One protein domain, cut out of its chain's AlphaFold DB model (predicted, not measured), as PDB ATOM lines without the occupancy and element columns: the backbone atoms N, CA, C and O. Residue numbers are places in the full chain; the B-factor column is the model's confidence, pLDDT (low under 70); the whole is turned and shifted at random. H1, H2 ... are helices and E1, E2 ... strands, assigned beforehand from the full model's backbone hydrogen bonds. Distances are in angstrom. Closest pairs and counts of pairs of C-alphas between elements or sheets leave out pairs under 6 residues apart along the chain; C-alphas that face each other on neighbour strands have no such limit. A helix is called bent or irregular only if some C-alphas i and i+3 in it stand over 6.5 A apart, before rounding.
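This is residues 228 to 308 of the 313 residues of the protein "Cell wall hydrolase" of Novosphingobium pentaromativorans (UniProt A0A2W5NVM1). Picture a four-stranded sheet with H1 running slantwise over one face and no named helix on the other. Short H2 follows the long loop after E2, and an unnamed tail, residues 296 to 308, follows E4. The 81 printed residues hold E1 H1 E2 H2 E3 E4, with under half in named elements; the class is mixed, helices and strands. The mixed sheet runs E1 E2 E3 E4, and the whole is compact, with a radius of gyration of the C-alphas of 12.2 A and spans of 33 by 30 by 19 A.

Start at E1, residues 228 to 231, an edge strand parallel to E2, residues 254 to 259; N 230 and O 257 are 2.9 A apart. H1, residues 237 to 247, joins them in a strand-helix-strand unit, two parallel neighbours with a helix between, its crossover right-handed. E3, residues 281 to 286, is antiparallel to E2, with N 256 and O 283 at 2.8 A. E3 and E4, residues 289 to 295, form a hairpin, with N 284 and O 292 at 2.9 A. H1 makes two layers, a helix on one face of the sheet: height 8.7 A, over E2 and E3, at 35 degrees to E3 on the local plane; its closest C-alphas to E3 are Ala 244 and Phe 283, 6.4 A. H2, residues 273 to 277, is only just not on the sheet, with 4 pairs of C-alphas within 10 A. Every O i to N i+4 pair is within hydrogen-bond range in H2, and 5 of 7 in H1.

Find C-alpha 228 at (-29.627, 0.934, 36.677), where E1 begins. H1 spans 16.1 A and is irregular: C-alphas 238 and 241 are 7.1 A apart. E2 spans 16.8 A, E3 16.9 A, and E4 18.8 A, ending at C-alpha 295, (-41.451, 1.248, 47.088).

The farthest C-alphas, Ser 263 and Gly 288, are 35.0 A apart. The printed part has no cut; E2 to H2 is a long link, and pLDDT is under 70 at residues 235 to 236.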
ATOM      1  N   PHE A 228     -29.666   2.349  36.328       87.50
ATOM      2  CA  PHE A 228     -29.627   0.934  36.677       87.50
ATOM      3  C   PHE A 228     -31.037   0.347  36.648       87.50
ATOM      4  O   PHE A 228     -31.887   0.751  37.438       87.50
ATOM      5  N   LEU A 229     -31.282  -0.611  35.753       86.38
ATOM      6  CA  LEU A 229     -32.523  -1.385  35.699       86.38
ATOM      7  C   LEU A 229     -32.232  -2.811  36.174       86.38
ATOM      8  O   LEU A 229     -31.599  -3.588  35.457       86.38
ATOM      9  N   VAL A 230     -32.655  -3.169  37.385       81.44
ATOM     10  CA  VAL A 230     -32.183  -4.390  38.057       81.44
ATOM     11  C   VAL A 230     -33.313  -5.303  38.517       81.44
ATOM     12  O   VAL A 230     -34.436  -4.865  38.753       81.44
ATOM     13  N   THR A 231     -32.999  -6.584  38.688       81.25
ATOM     14  CA  THR A 231     -33.863  -7.504  39.432       81.25
ATOM     15  C   THR A 231     -33.483  -7.454  40.914       81.25
ATOM     16  O   THR A 231     -32.299  -7.519  41.247       81.25
ATOM     17  N   LEU A 232     -34.471  -7.346  41.800       79.06
ATOM     18  CA  LEU A 232     -34.311  -7.269  43.249       79.06
ATOM     19  C   LEU A 232     -34.823  -8.533  43.952       79.06
ATOM     20  O   LEU A 232     -35.758  -9.176  43.476       79.06
ATOM     21  N   PRO A 233     -34.258  -8.892  45.117       70.44
ATOM     22  CA  PRO A 233     -34.734 -10.031  45.891       70.44
ATOM     23  C   PRO A 233     -36.079  -9.723  46.571       70.44
ATOM     24  O   PRO A 233     -36.135  -8.954  47.527       70.44
ATOM     25  N   ALA A 234     -37.163 -10.377  46.135       71.25
ATOM     26  CA  ALA A 234     -38.522 -10.166  46.661       71.25
ATOM     27  C   ALA A 234     -38.653 -10.298  48.192       71.25
ATOM     28  O   ALA A 234     -39.479  -9.636  48.812       71.25
ATOM     29  N   HIS A 235     -37.826 -11.141  48.808       64.75
ATOM     30  CA  HIS A 235     -37.886 -11.482  50.229       64.75
ATOM     31  C   HIS A 235     -37.065 -10.551  51.138       64.75
ATOM     32  O   HIS A 235     -37.046 -10.756  52.349       64.75
ATOM     33  N   ALA A 236     -36.369  -9.549  50.586       67.69
ATOM     34  CA  ALA A 236     -35.469  -8.683  51.352       67.69
ATOM     35  C   ALA A 236     -35.654  -7.180  51.039       67.69
ATOM     36  O   ALA A 236     -34.676  -6.496  50.723       67.69
ATOM     37  N   PRO A 237     -36.874  -6.621  51.161       73.75
ATOM     38  CA  PRO A 237     -37.157  -5.229  50.799       73.75
ATOM     39  C   PRO A 237     -36.395  -4.187  51.624       73.75
ATOM     40  O   PRO A 237     -36.205  -3.060  51.166       73.75
ATOM     41  N   THR A 238     -35.918  -4.561  52.814       75.88
ATOM     42  CA  THR A 238     -35.075  -3.712  53.669       75.88
ATOM     43  C   THR A 238     -33.684  -3.474  53.088       75.88
ATOM     44  O   THR A 238     -33.053  -2.493  53.452       75.88
ATOM     45  N   THR A 239     -33.221  -4.331  52.173       76.12
ATOM     46  CA  THR A 239     -31.880  -4.239  51.561       76.12
ATOM     47  C   THR A 239     -31.849  -3.385  50.292       76.12
ATOM     48  O   THR A 239     -30.781  -3.110  49.753       76.12
ATOM     49  N   PHE A 240     -33.009  -2.961  49.779       88.19
ATOM     50  CA  PHE A 240     -33.094  -2.284  48.480       88.19
ATOM     51  C   PHE A 240     -32.368  -0.937  48.464       88.19
ATOM     52  O   PHE A 240     -31.763  -0.587  47.451       88.19
ATOM     53  N   VAL A 241     -32.390  -0.214  49.588       90.12
ATOM     54  CA  VAL A 241     -31.676   1.061  49.744       90.12
ATOM     55  C   VAL A 241     -30.172   0.832  49.713       90.12
ATOM     56  O   VAL A 241     -29.509   1.437  48.881       90.12
ATOM     57  N   ASP A 242     -29.656  -0.101  50.516       76.94
ATOM     58  CA  ASP A 242     -28.219  -0.407  50.574       76.94
ATOM     59  C   ASP A 242     -27.670  -0.797  49.193       76.94
ATOM     60  O   ASP A 242     -26.607  -0.339  48.769       76.94
ATOM     61  N   ILE A 243     -28.430  -1.609  48.445       80.50
ATOM     62  CA  ILE A 243     -28.073  -2.006  47.078       80.50
ATOM     63  C   ILE A 243     -28.033  -0.781  46.154       80.50
ATOM     64  O   ILE A 243     -27.106  -0.648  45.352       80.50
ATOM     65  N   ALA A 244     -29.022   0.109  46.237       88.75
ATOM     66  CA  ALA A 244     -29.073   1.301  45.401       88.75
ATOM     67  C   ALA A 244     -27.962   2.303  45.742       88.75
ATOM     68  O   ALA A 244     -27.299   2.801  44.835       88.75
ATOM     69  N   GLU A 245     -27.695   2.540  47.025       87.38
ATOM     70  CA  GLU A 245     -26.615   3.413  47.489       87.38
ATOM     71  C   GLU A 245     -25.247   2.902  47.037       87.38
ATOM     72  O   GLU A 245     -24.445   3.678  46.514       87.38
ATOM     73  N   GLN A 246     -25.004   1.591  47.146       83.94
ATOM     74  CA  GLN A 246     -23.769   0.972  46.674       83.94
ATOM     75  C   GLN A 246     -23.593   1.126  45.156       83.94
ATOM     76  O   GLN A 246     -22.484   1.364  44.680       83.94
ATOM     77  N   ARG A 247     -24.676   1.003  44.378       81.38
ATOM     78  CA  ARG A 247     -24.641   1.127  42.909       81.38
ATOM     79  C   ARG A 247     -24.516   2.570  42.434       81.38
ATOM     80  O   ARG A 247     -23.894   2.814  41.405       81.38
ATOM     81  N   CYS A 248     -25.078   3.508  43.186       88.62
ATOM     82  CA  CYS A 248     -25.010   4.938  42.916       88.62
ATOM     83  C   CYS A 248     -23.776   5.620  43.539       88.62
ATOM     84  O   CYS A 248     -23.643   6.843  43.455       88.62
ATOM     85  N   ALA A 249     -22.882   4.867  44.189       85.81
ATOM     86  CA  ALA A 249     -21.687   5.406  44.826       85.81
ATOM     87  C   ALA A 249     -20.781   6.115  43.803       85.81
ATOM     88  O   ALA A 249     -20.411   5.546  42.779       85.81
ATOM     89  N   GLY A 250     -20.430   7.374  44.087       84.81
ATOM     90  CA  GLY A 250     -19.588   8.196  43.211       84.81
ATOM     91  C   GLY A 250     -20.305   8.847  42.019       84.81
ATOM     92  O   GLY A 250     -19.640   9.496  41.219       84.81
ATOM     93  N   LEU A 251     -21.630   8.707  41.895       88.12
ATOM     94  CA  LEU A 251     -22.428   9.357  40.848       88.12
ATOM     95  C   LEU A 251     -23.211  10.550  41.415       88.12
ATOM     96  O   LEU A 251     -23.941  10.397  42.395       88.12
ATOM     97  N   GLU A 252     -23.087  11.721  40.782       88.19
ATOM     98  CA  GLU A 252     -23.852  12.930  41.144       88.19
ATOM     99  C   GLU A 252     -25.326  12.841  40.722       88.19
ATOM    100  O   GLU A 252     -26.208  13.389  41.384       88.19
ATOM    101  N   GLU A 253     -25.601  12.099  39.648       93.25
ATOM    102  CA  GLU A 253     -26.943  11.761  39.189       93.25
ATOM    103  C   GLU A 253     -27.060  10.243  39.024       93.25
ATOM    104  O   GLU A 253     -26.255   9.606  38.342       93.25
ATOM    105  N   CYS A 254     -28.058   9.652  39.679       92.94
ATOM    106  CA  CYS A 254     -28.300   8.217  39.617       92.94
ATOM    107  C   CYS A 254     -29.794   7.909  39.671       92.94
ATOM    108  O   CYS A 254     -30.525   8.424  40.516       92.94
ATOM    109  N   ARG A 255     -30.244   7.018  38.795       93.94
ATOM    110  CA  ARG A 255     -31.585   6.448  38.777       93.94
ATOM    111  C   ARG A 255     -31.467   4.934  38.829       93.94
ATOM    112  O   ARG A 255     -31.002   4.301  37.888       93.94
ATOM    113  N   PHE A 256     -31.934   4.354  39.919       93.69
ATOM    114  CA  PHE A 256     -31.943   2.920  40.142       93.69
ATOM    115  C   PHE A 256     -33.391   2.450  40.228       93.69
ATOM    116  O   PHE A 256     -34.153   2.927  41.064       93.69
ATOM    117  N   ILE A 257     -33.786   1.538  39.345       93.62
ATOM    118  CA  ILE A 257     -35.137   0.983  39.289       93.62
ATOM    119  C   ILE A 257     -35.037  -0.529  39.410       93.62
ATOM    120  O   ILE A 257     -34.265  -1.172  38.696       93.62
ATOM    121  N   GLY A 258     -35.816  -1.087  40.329       88.94
ATOM    122  CA  GLY A 258     -35.776  -2.492  40.674       88.94
ATOM    123  C   GLY A 258     -37.120  -3.187  40.514       88.94
ATOM    124  O   GLY A 258     -38.160  -2.648  40.895       88.94
ATOM    125  N   TRP A 259     -37.066  -4.413  40.004       90.81
ATOM    126  CA  TRP A 259     -38.200  -5.321  39.856       90.81
ATOM    127  C   TRP A 259     -37.946  -6.597  40.636       90.81
ATOM    128  O   TRP A 259     -36.892  -7.203  40.481       90.81
ATOM    129  N   THR A 260     -38.896  -7.045  41.443       81.50
ATOM    130  CA  THR A 260     -38.795  -8.357  42.099       81.50
ATOM    131  C   THR A 260     -39.243  -9.501  41.199       81.50
ATOM    132  O   THR A 260     -38.859 -10.643  41.427       81.50
ATOM    133  N   ASP A 261     -40.005  -9.188  40.151       81.50
ATOM    134  CA  ASP A 261     -40.352 -10.104  39.070       81.50
ATOM    135  C   ASP A 261     -39.379  -9.922  37.885       81.50
ATOM    136  O   ASP A 261     -39.454  -8.909  37.179       81.50
ATOM    137  N   PRO A 262     -38.456 -10.874  37.641       73.38
ATOM    138  CA  PRO A 262     -37.465 -10.754  36.574       73.38
ATOM    139  C   PRO A 262     -38.086 -10.752  35.174       73.38
ATOM    140  O   PRO A 262     -37.511 -10.142  34.272       73.38
ATOM    141  N   SER A 263     -39.244 -11.395  34.989       77.81
ATOM    142  CA  SER A 263     -39.916 -11.484  33.685       77.81
ATOM    143  C   SER A 263     -40.504 -10.144  33.241       77.81
ATOM    144  O   SER A 263     -40.655  -9.889  32.047       77.81
ATOM    145  N   ARG A 264     -40.781  -9.257  34.204       82.56
ATOM    146  CA  ARG A 264     -41.348  -7.925  33.969       82.56
ATOM    147  C   ARG A 264     -40.325  -6.794  34.083       82.56
ATOM    148  O   ARG A 264     -40.678  -5.631  33.870       82.56
ATOM    149  N   ARG A 265     -39.054  -7.112  34.358       87.38
ATOM    150  CA  ARG A 265     -37.965  -6.129  34.419       87.38
ATOM    151  C   ARG A 265     -37.751  -5.470  33.057       87.38
ATOM    152  O   ARG A 265     -37.523  -6.150  32.058       87.38
ATOM    153  N   ALA A 266     -37.723  -4.139  33.032       79.44
ATOM    154  CA  ALA A 266     -37.350  -3.411  31.826       79.44
ATOM    155  C   ALA A 266     -35.871  -3.630  31.466       79.44
ATOM    156  O   ALA A 266     -34.994  -3.648  32.332       79.44
ATOM    157  N   GLN A 267     -35.589  -3.747  30.170       77.12
ATOM    158  CA  GLN A 267     -34.224  -3.899  29.651       77.12
ATOM    159  C   GLN A 267     -33.604  -2.565  29.196       77.12
ATOM    160  O   GLN A 267     -32.396  -2.491  28.992       77.12
ATOM    161  N   GLY A 268     -34.407  -1.503  29.081       75.44
ATOM    162  CA  GLY A 268     -33.982  -0.171  28.654       75.44
ATOM    163  C   GLY A 268     -35.084   0.876  28.838       75.44
ATOM    164  O   GLY A 268     -36.151   0.574  29.376       75.44
ATOM    165  N   LEU A 269     -34.814   2.107  28.403       76.31
ATOM    166  CA  LEU A 269     -35.800   3.190  28.335       76.31
ATOM    167  C   LEU A 269     -36.286   3.388  26.888       76.31
ATOM    168  O   LEU A 269     -35.483   3.213  25.970       76.31
ATOM    169  N   PRO A 270     -37.548   3.809  26.670       81.94
ATOM    170  CA  PRO A 270     -38.589   4.069  27.672       81.94
ATOM    171  C   PRO A 270     -39.138   2.779  28.305       81.94
ATOM    172  O   PRO A 270     -39.117   1.714  27.694       81.94
ATOM    173  N   LEU A 271     -39.629   2.875  29.544       80.69
ATOM    174  CA  LEU A 271     -40.248   1.734  30.224       80.69
ATOM    175  C   LEU A 271     -41.587   1.393  29.552       80.69
ATOM    176  O   LEU A 271     -42.392   2.287  29.290       80.69
ATOM    177  N   SER A 272     -41.837   0.108  29.298       80.06
ATOM    178  CA  SER A 272     -43.144  -0.365  28.828       80.06
ATOM    179  C   SER A 272     -44.173  -0.322  29.963       80.06
ATOM    180  O   SER A 272     -43.794  -0.441  31.128       80.06
ATOM    181  N   GLY A 273     -45.471  -0.210  29.647       77.88
ATOM    182  CA  GLY A 273     -46.541  -0.209  30.662       77.88
ATOM    183  C   GLY A 273     -46.457  -1.413  31.609       77.88
ATOM    184  O   GLY A 273     -46.407  -1.240  32.821       77.88
ATOM    185  N   ASN A 274     -46.254  -2.616  31.057       77.12
ATOM    186  CA  ASN A 274     -46.080  -3.846  31.839       77.12
ATOM    187  C   ASN A 274     -44.889  -3.792  32.810       77.12
ATOM    188  O   ASN A 274     -44.950  -4.377  33.892       77.12
ATOM    189  N   SER A 275     -43.799  -3.117  32.432       81.19
ATOM    190  CA  SER A 275     -42.655  -2.920  33.319       81.19
ATOM    191  C   SER A 275     -42.905  -1.808  34.332       81.19
ATOM    192  O   SER A 275     -42.501  -1.960  35.476       81.19
ATOM    193  N   VAL A 276     -43.581  -0.718  33.967       84.50
ATOM    194  CA  VAL A 276     -43.940   0.354  34.912       84.50
ATOM    195  C   VAL A 276     -44.829  -0.192  36.032       84.50
ATOM    196  O   VAL A 276     -44.526   0.018  37.204       84.50
ATOM    197  N   ASP A 277     -45.847  -0.977  35.683       81.56
ATOM    198  CA  ASP A 277     -46.795  -1.562  36.642       81.56
ATOM    199  C   ASP A 277     -46.150  -2.582  37.589       81.56
ATOM    200  O   ASP A 277     -46.662  -2.852  38.676       81.56
ATOM    201  N   ALA A 278     -45.026  -3.168  37.174       84.88
ATOM    202  CA  ALA A 278     -44.288  -4.174  37.929       84.88
ATOM    203  C   ALA A 278     -43.122  -3.601  38.750       84.88
ATOM    204  O   ALA A 278     -42.397  -4.372  39.384       84.88
ATOM    205  N   MET A 279     -42.889  -2.283  38.712       91.06
ATOM    206  CA  MET A 279     -41.796  -1.656  39.457       91.06
ATOM    207  C   MET A 279     -41.968  -1.895  40.955       91.06
ATOM    208  O   MET A 279     -42.979  -1.522  41.537       91.06
ATOM    209  N   SER A 280     -40.950  -2.464  41.593       90.81
ATOM    210  CA  SER A 280     -40.973  -2.804  43.018       90.81
ATOM    211  C   SER A 280     -40.303  -1.734  43.873       90.81
ATOM    212  O   SER A 280     -40.726  -1.465  44.999       90.81
ATOM    213  N   PHE A 281     -39.252  -1.112  43.336       94.12
ATOM    214  CA  PHE A 281     -38.427  -0.136  44.040       94.12
ATOM    215  C   PHE A 281     -37.813   0.888  43.079       94.12
ATOM    216  O   PHE A 281     -37.499   0.574  41.931       94.12
ATOM    217  N   SER A 282     -37.640   2.120  43.549       94.31
ATOM    218  CA  SER A 282     -37.014   3.209  42.805       94.31
ATOM    219  C   SER A 282     -36.177   4.056  43.751       94.31
ATOM    220  O   SER A 282     -36.664   4.487  44.793       94.31
ATOM    221  N   PHE A 283     -34.933   4.313  43.372       95.06
ATOM    222  CA  PHE A 283     -34.021   5.207  44.062       95.06
ATOM    223  C   PHE A 283     -33.501   6.255  43.083       95.06
ATOM    224  O   PHE A 283     -33.082   5.933  41.967       95.06
ATOM    225  N   VAL A 284     -33.546   7.521  43.489       94.62
ATOM    226  CA  VAL A 284     -33.108   8.649  42.667       94.62
ATOM    227  C   VAL A 284     -32.193   9.558  43.476       94.62
ATOM    228  O   VAL A 284     -32.616  10.102  44.495       94.62
ATOM    229  N   ARG A 285     -30.986   9.774  42.951       94.69
ATOM    230  CA  ARG A 285     -30.018  10.786  43.380       94.69
ATOM    231  C   ARG A 285     -29.939  11.880  42.329       94.69
ATOM    232  O   ARG A 285     -29.796  11.585  41.142       94.69
ATOM    233  N   ARG A 286     -30.054  13.131  42.767       94.44
ATOM    234  CA  ARG A 286     -29.946  14.317  41.913       94.44
ATOM    235  C   ARG A 286     -29.098  15.383  42.605       94.44
ATOM    236  O   ARG A 286     -29.209  15.521  43.825       94.44
ATOM    237  N   PRO A 287     -28.327  16.186  41.856       91.31
ATOM    238  CA  PRO A 287     -27.597  17.309  42.428       91.31
ATOM    239  C   PRO A 287     -28.547  18.281  43.140       91.31
ATOM    240  O   PRO A 287     -29.589  18.652  42.598       91.31
ATOM    241  N   GLY A 288     -28.199  18.695  44.361       88.75
ATOM    242  CA  GLY A 288     -28.966  19.693  45.119       88.75
ATOM    243  C   GLY A 288     -30.322  19.223  45.666       88.75
ATOM    244  O   GLY A 288     -31.076  20.048  46.179       88.75
ATOM    245  N   ALA A 289     -30.642  17.927  45.591       89.88
ATOM    246  CA  ALA A 289     -31.847  17.341  46.177       89.88
ATOM    247  C   ALA A 289     -31.488  16.141  47.073       89.88
ATOM    248  O   ALA A 289     -30.510  15.450  46.791       89.88
ATOM    249  N   PRO A 290     -32.259  15.863  48.141       88.69
ATOM    250  CA  PRO A 290     -32.045  14.663  48.940       88.69
ATOM    251  C   PRO A 290     -32.341  13.405  48.116       88.69
ATOM    252  O   PRO A 290     -33.269  13.388  47.298       88.69
ATOM    253  N   ASP A 291     -31.578  12.346  48.383       92.12
ATOM    254  CA  ASP A 291     -31.821  11.029  47.806       92.12
ATOM    255  C   ASP A 291     -33.239  10.559  48.146       92.12
ATOM    256  O   ASP A 291     -33.718  10.688  49.278       92.12
ATOM    257  N   LYS A 292     -33.935  10.021  47.144       93.62
ATOM    258  CA  LYS A 292     -35.327   9.598  47.282       93.62
ATOM    259  C   LYS A 292     -35.469   8.122  46.952       93.62
ATOM    260  O   LYS A 292     -35.273   7.736  45.804       93.62
ATOM    261  N   ALA A 293     -35.883   7.338  47.944       93.31
ATOM    262  CA  ALA A 293     -36.232   5.928  47.809       93.31
ATOM    263  C   ALA A 293     -37.754   5.736  47.901       93.31
ATOM    264  O   ALA A 293     -38.396   6.269  48.810       93.31
ATOM    265  N   LEU A 294     -38.327   4.991  46.958       93.50
ATOM    266  CA  LEU A 294     -39.752   4.689  46.861       93.50
ATOM    267  C   LEU A 294     -39.972   3.190  46.638       93.50
ATOM    268  O   LEU A 294     -39.240   2.564  45.874       93.50
ATOM    269  N   TRP A 295     -41.025   2.640  47.237       92.38
ATOM    270  CA  TRP A 295     -41.451   1.248  47.088       92.38
ATOM    271  C   TRP A 295     -42.855   1.171  46.492       92.38
ATOM    272  O   TRP A 295     -43.677   2.079  46.661       92.38
ATOM    273  N   ASN A 296     -43.155   0.053  45.834       89.44
ATOM    274  CA  ASN A 296     -44.531  -0.294  45.512       89.44
ATOM    275  C   ASN A 296     -45.256  -0.742  46.780       89.44
ATOM    276  O   ASN A 296     -45.069  -1.858  47.260       89.44
ATOM    277  N   CYS A 297     -46.098   0.132  47.323       86.94
ATOM    278  CA  CYS A 297     -46.813  -0.132  48.569       86.94
ATOM    279  C   CYS A 297     -47.926  -1.181  48.453       86.94
ATOM    280  O   CYS A 297     -48.477  -1.586  49.471       86.94
ATOM    281  N   SER A 298     -48.255  -1.636  47.238       82.38
ATOM    282  CA  SER A 298     -49.089  -2.829  47.056       82.38
ATOM    283  C   SER A 298     -48.325  -4.124  47.332       82.38
ATOM    284  O   SER A 298     -48.947  -5.112  47.707       82.38
ATOM    285  N   ASP A 299     -46.997  -4.100  47.188       77.94
ATOM    286  CA  ASP A 299     -46.135  -5.276  47.334       77.94
ATOM    287  C   ASP A 299     -45.365  -5.258  48.668       77.94
ATOM    288  O   ASP A 299     -45.083  -6.310  49.241       77.94
ATOM    289  N   PHE A 300     -45.027  -4.067  49.186       83.00
ATOM    290  CA  PHE A 300     -44.179  -3.900  50.370       83.00
ATOM    291  C   PHE A 300     -44.765  -2.913  51.378       83.00
ATOM    292  O   PHE A 300     -45.123  -1.785  51.041       83.00
ATOM    293  N   ALA A 301     -44.783  -3.304  52.653       78.25
ATOM    294  CA  ALA A 301     -45.154  -2.408  53.742       78.25
ATOM    295  C   ALA A 301     -44.048  -1.366  53.987       78.25
ATOM    296  O   ALA A 301     -42.907  -1.720  54.290       78.25
ATOM    297  N   VAL A 302     -44.390  -0.077  53.899       79.94
ATOM    298  CA  VAL A 302     -43.481   1.040  54.206       79.94
ATOM    299  C   VAL A 302     -43.866   1.727  55.513       79.94
ATOM    300  O   VAL A 302     -45.028   1.737  55.910       79.94
ATOM    301  N   LYS A 303     -42.882   2.337  56.184       74.69
ATOM    302  CA  LYS A 303     -43.106   3.054  57.452       74.69
ATOM    303  C   LYS A 303     -43.706   4.444  57.253       74.69
ATOM    304  O   LYS A 303     -44.347   4.965  58.159       74.69
ATOM    305  N   GLN A 304     -43.456   5.063  56.102       81.12
ATOM    306  CA  GLN A 304     -43.859   6.431  55.810       81.12
ATOM    307  C   GLN A 304     -44.654   6.488  54.497       81.12
ATOM    308  O   GLN A 304     -44.136   6.034  53.477       81.12
ATOM    309  N   PRO A 305     -45.860   7.087  54.463       80.56
ATOM    310  CA  PRO A 305     -46.674   7.163  53.245       80.56
ATOM    311  C   PRO A 305     -45.965   7.836  52.062       80.56
ATOM    312  O   PRO A 305     -46.147   7.431  50.918       80.56
ATOM    313  N   GLN A 306     -45.089   8.817  52.321       83.62
ATOM    314  CA  GLN A 306     -44.279   9.472  51.283       83.62
ATOM    315  C   GLN A 306     -43.248   8.557  50.596       83.62
ATOM    316  O   GLN A 306     -42.662   8.961  49.590       83.62
ATOM    317  N   GLN A 307     -43.012   7.350  51.124       87.12
ATOM    318  CA  GLN A 307     -42.157   6.326  50.513       87.12
ATOM    319  C   GLN A 307     -42.921   5.450  49.512       87.12
ATOM    320  O   GLN A 307     -42.320   4.593  48.868       87.12
ATOM    321  N   CYS A 308     -44.227   5.661  49.344       88.50
ATOM    322  CA  CYS A 308     -44.999   4.986  48.315       88.50
ATOM    323  C   CYS A 308     -44.786   5.630  46.948       88.50
ATOM    324  O   CYS A 308     -44.846   6.853  46.793       88.50
TER     325      CYS A 308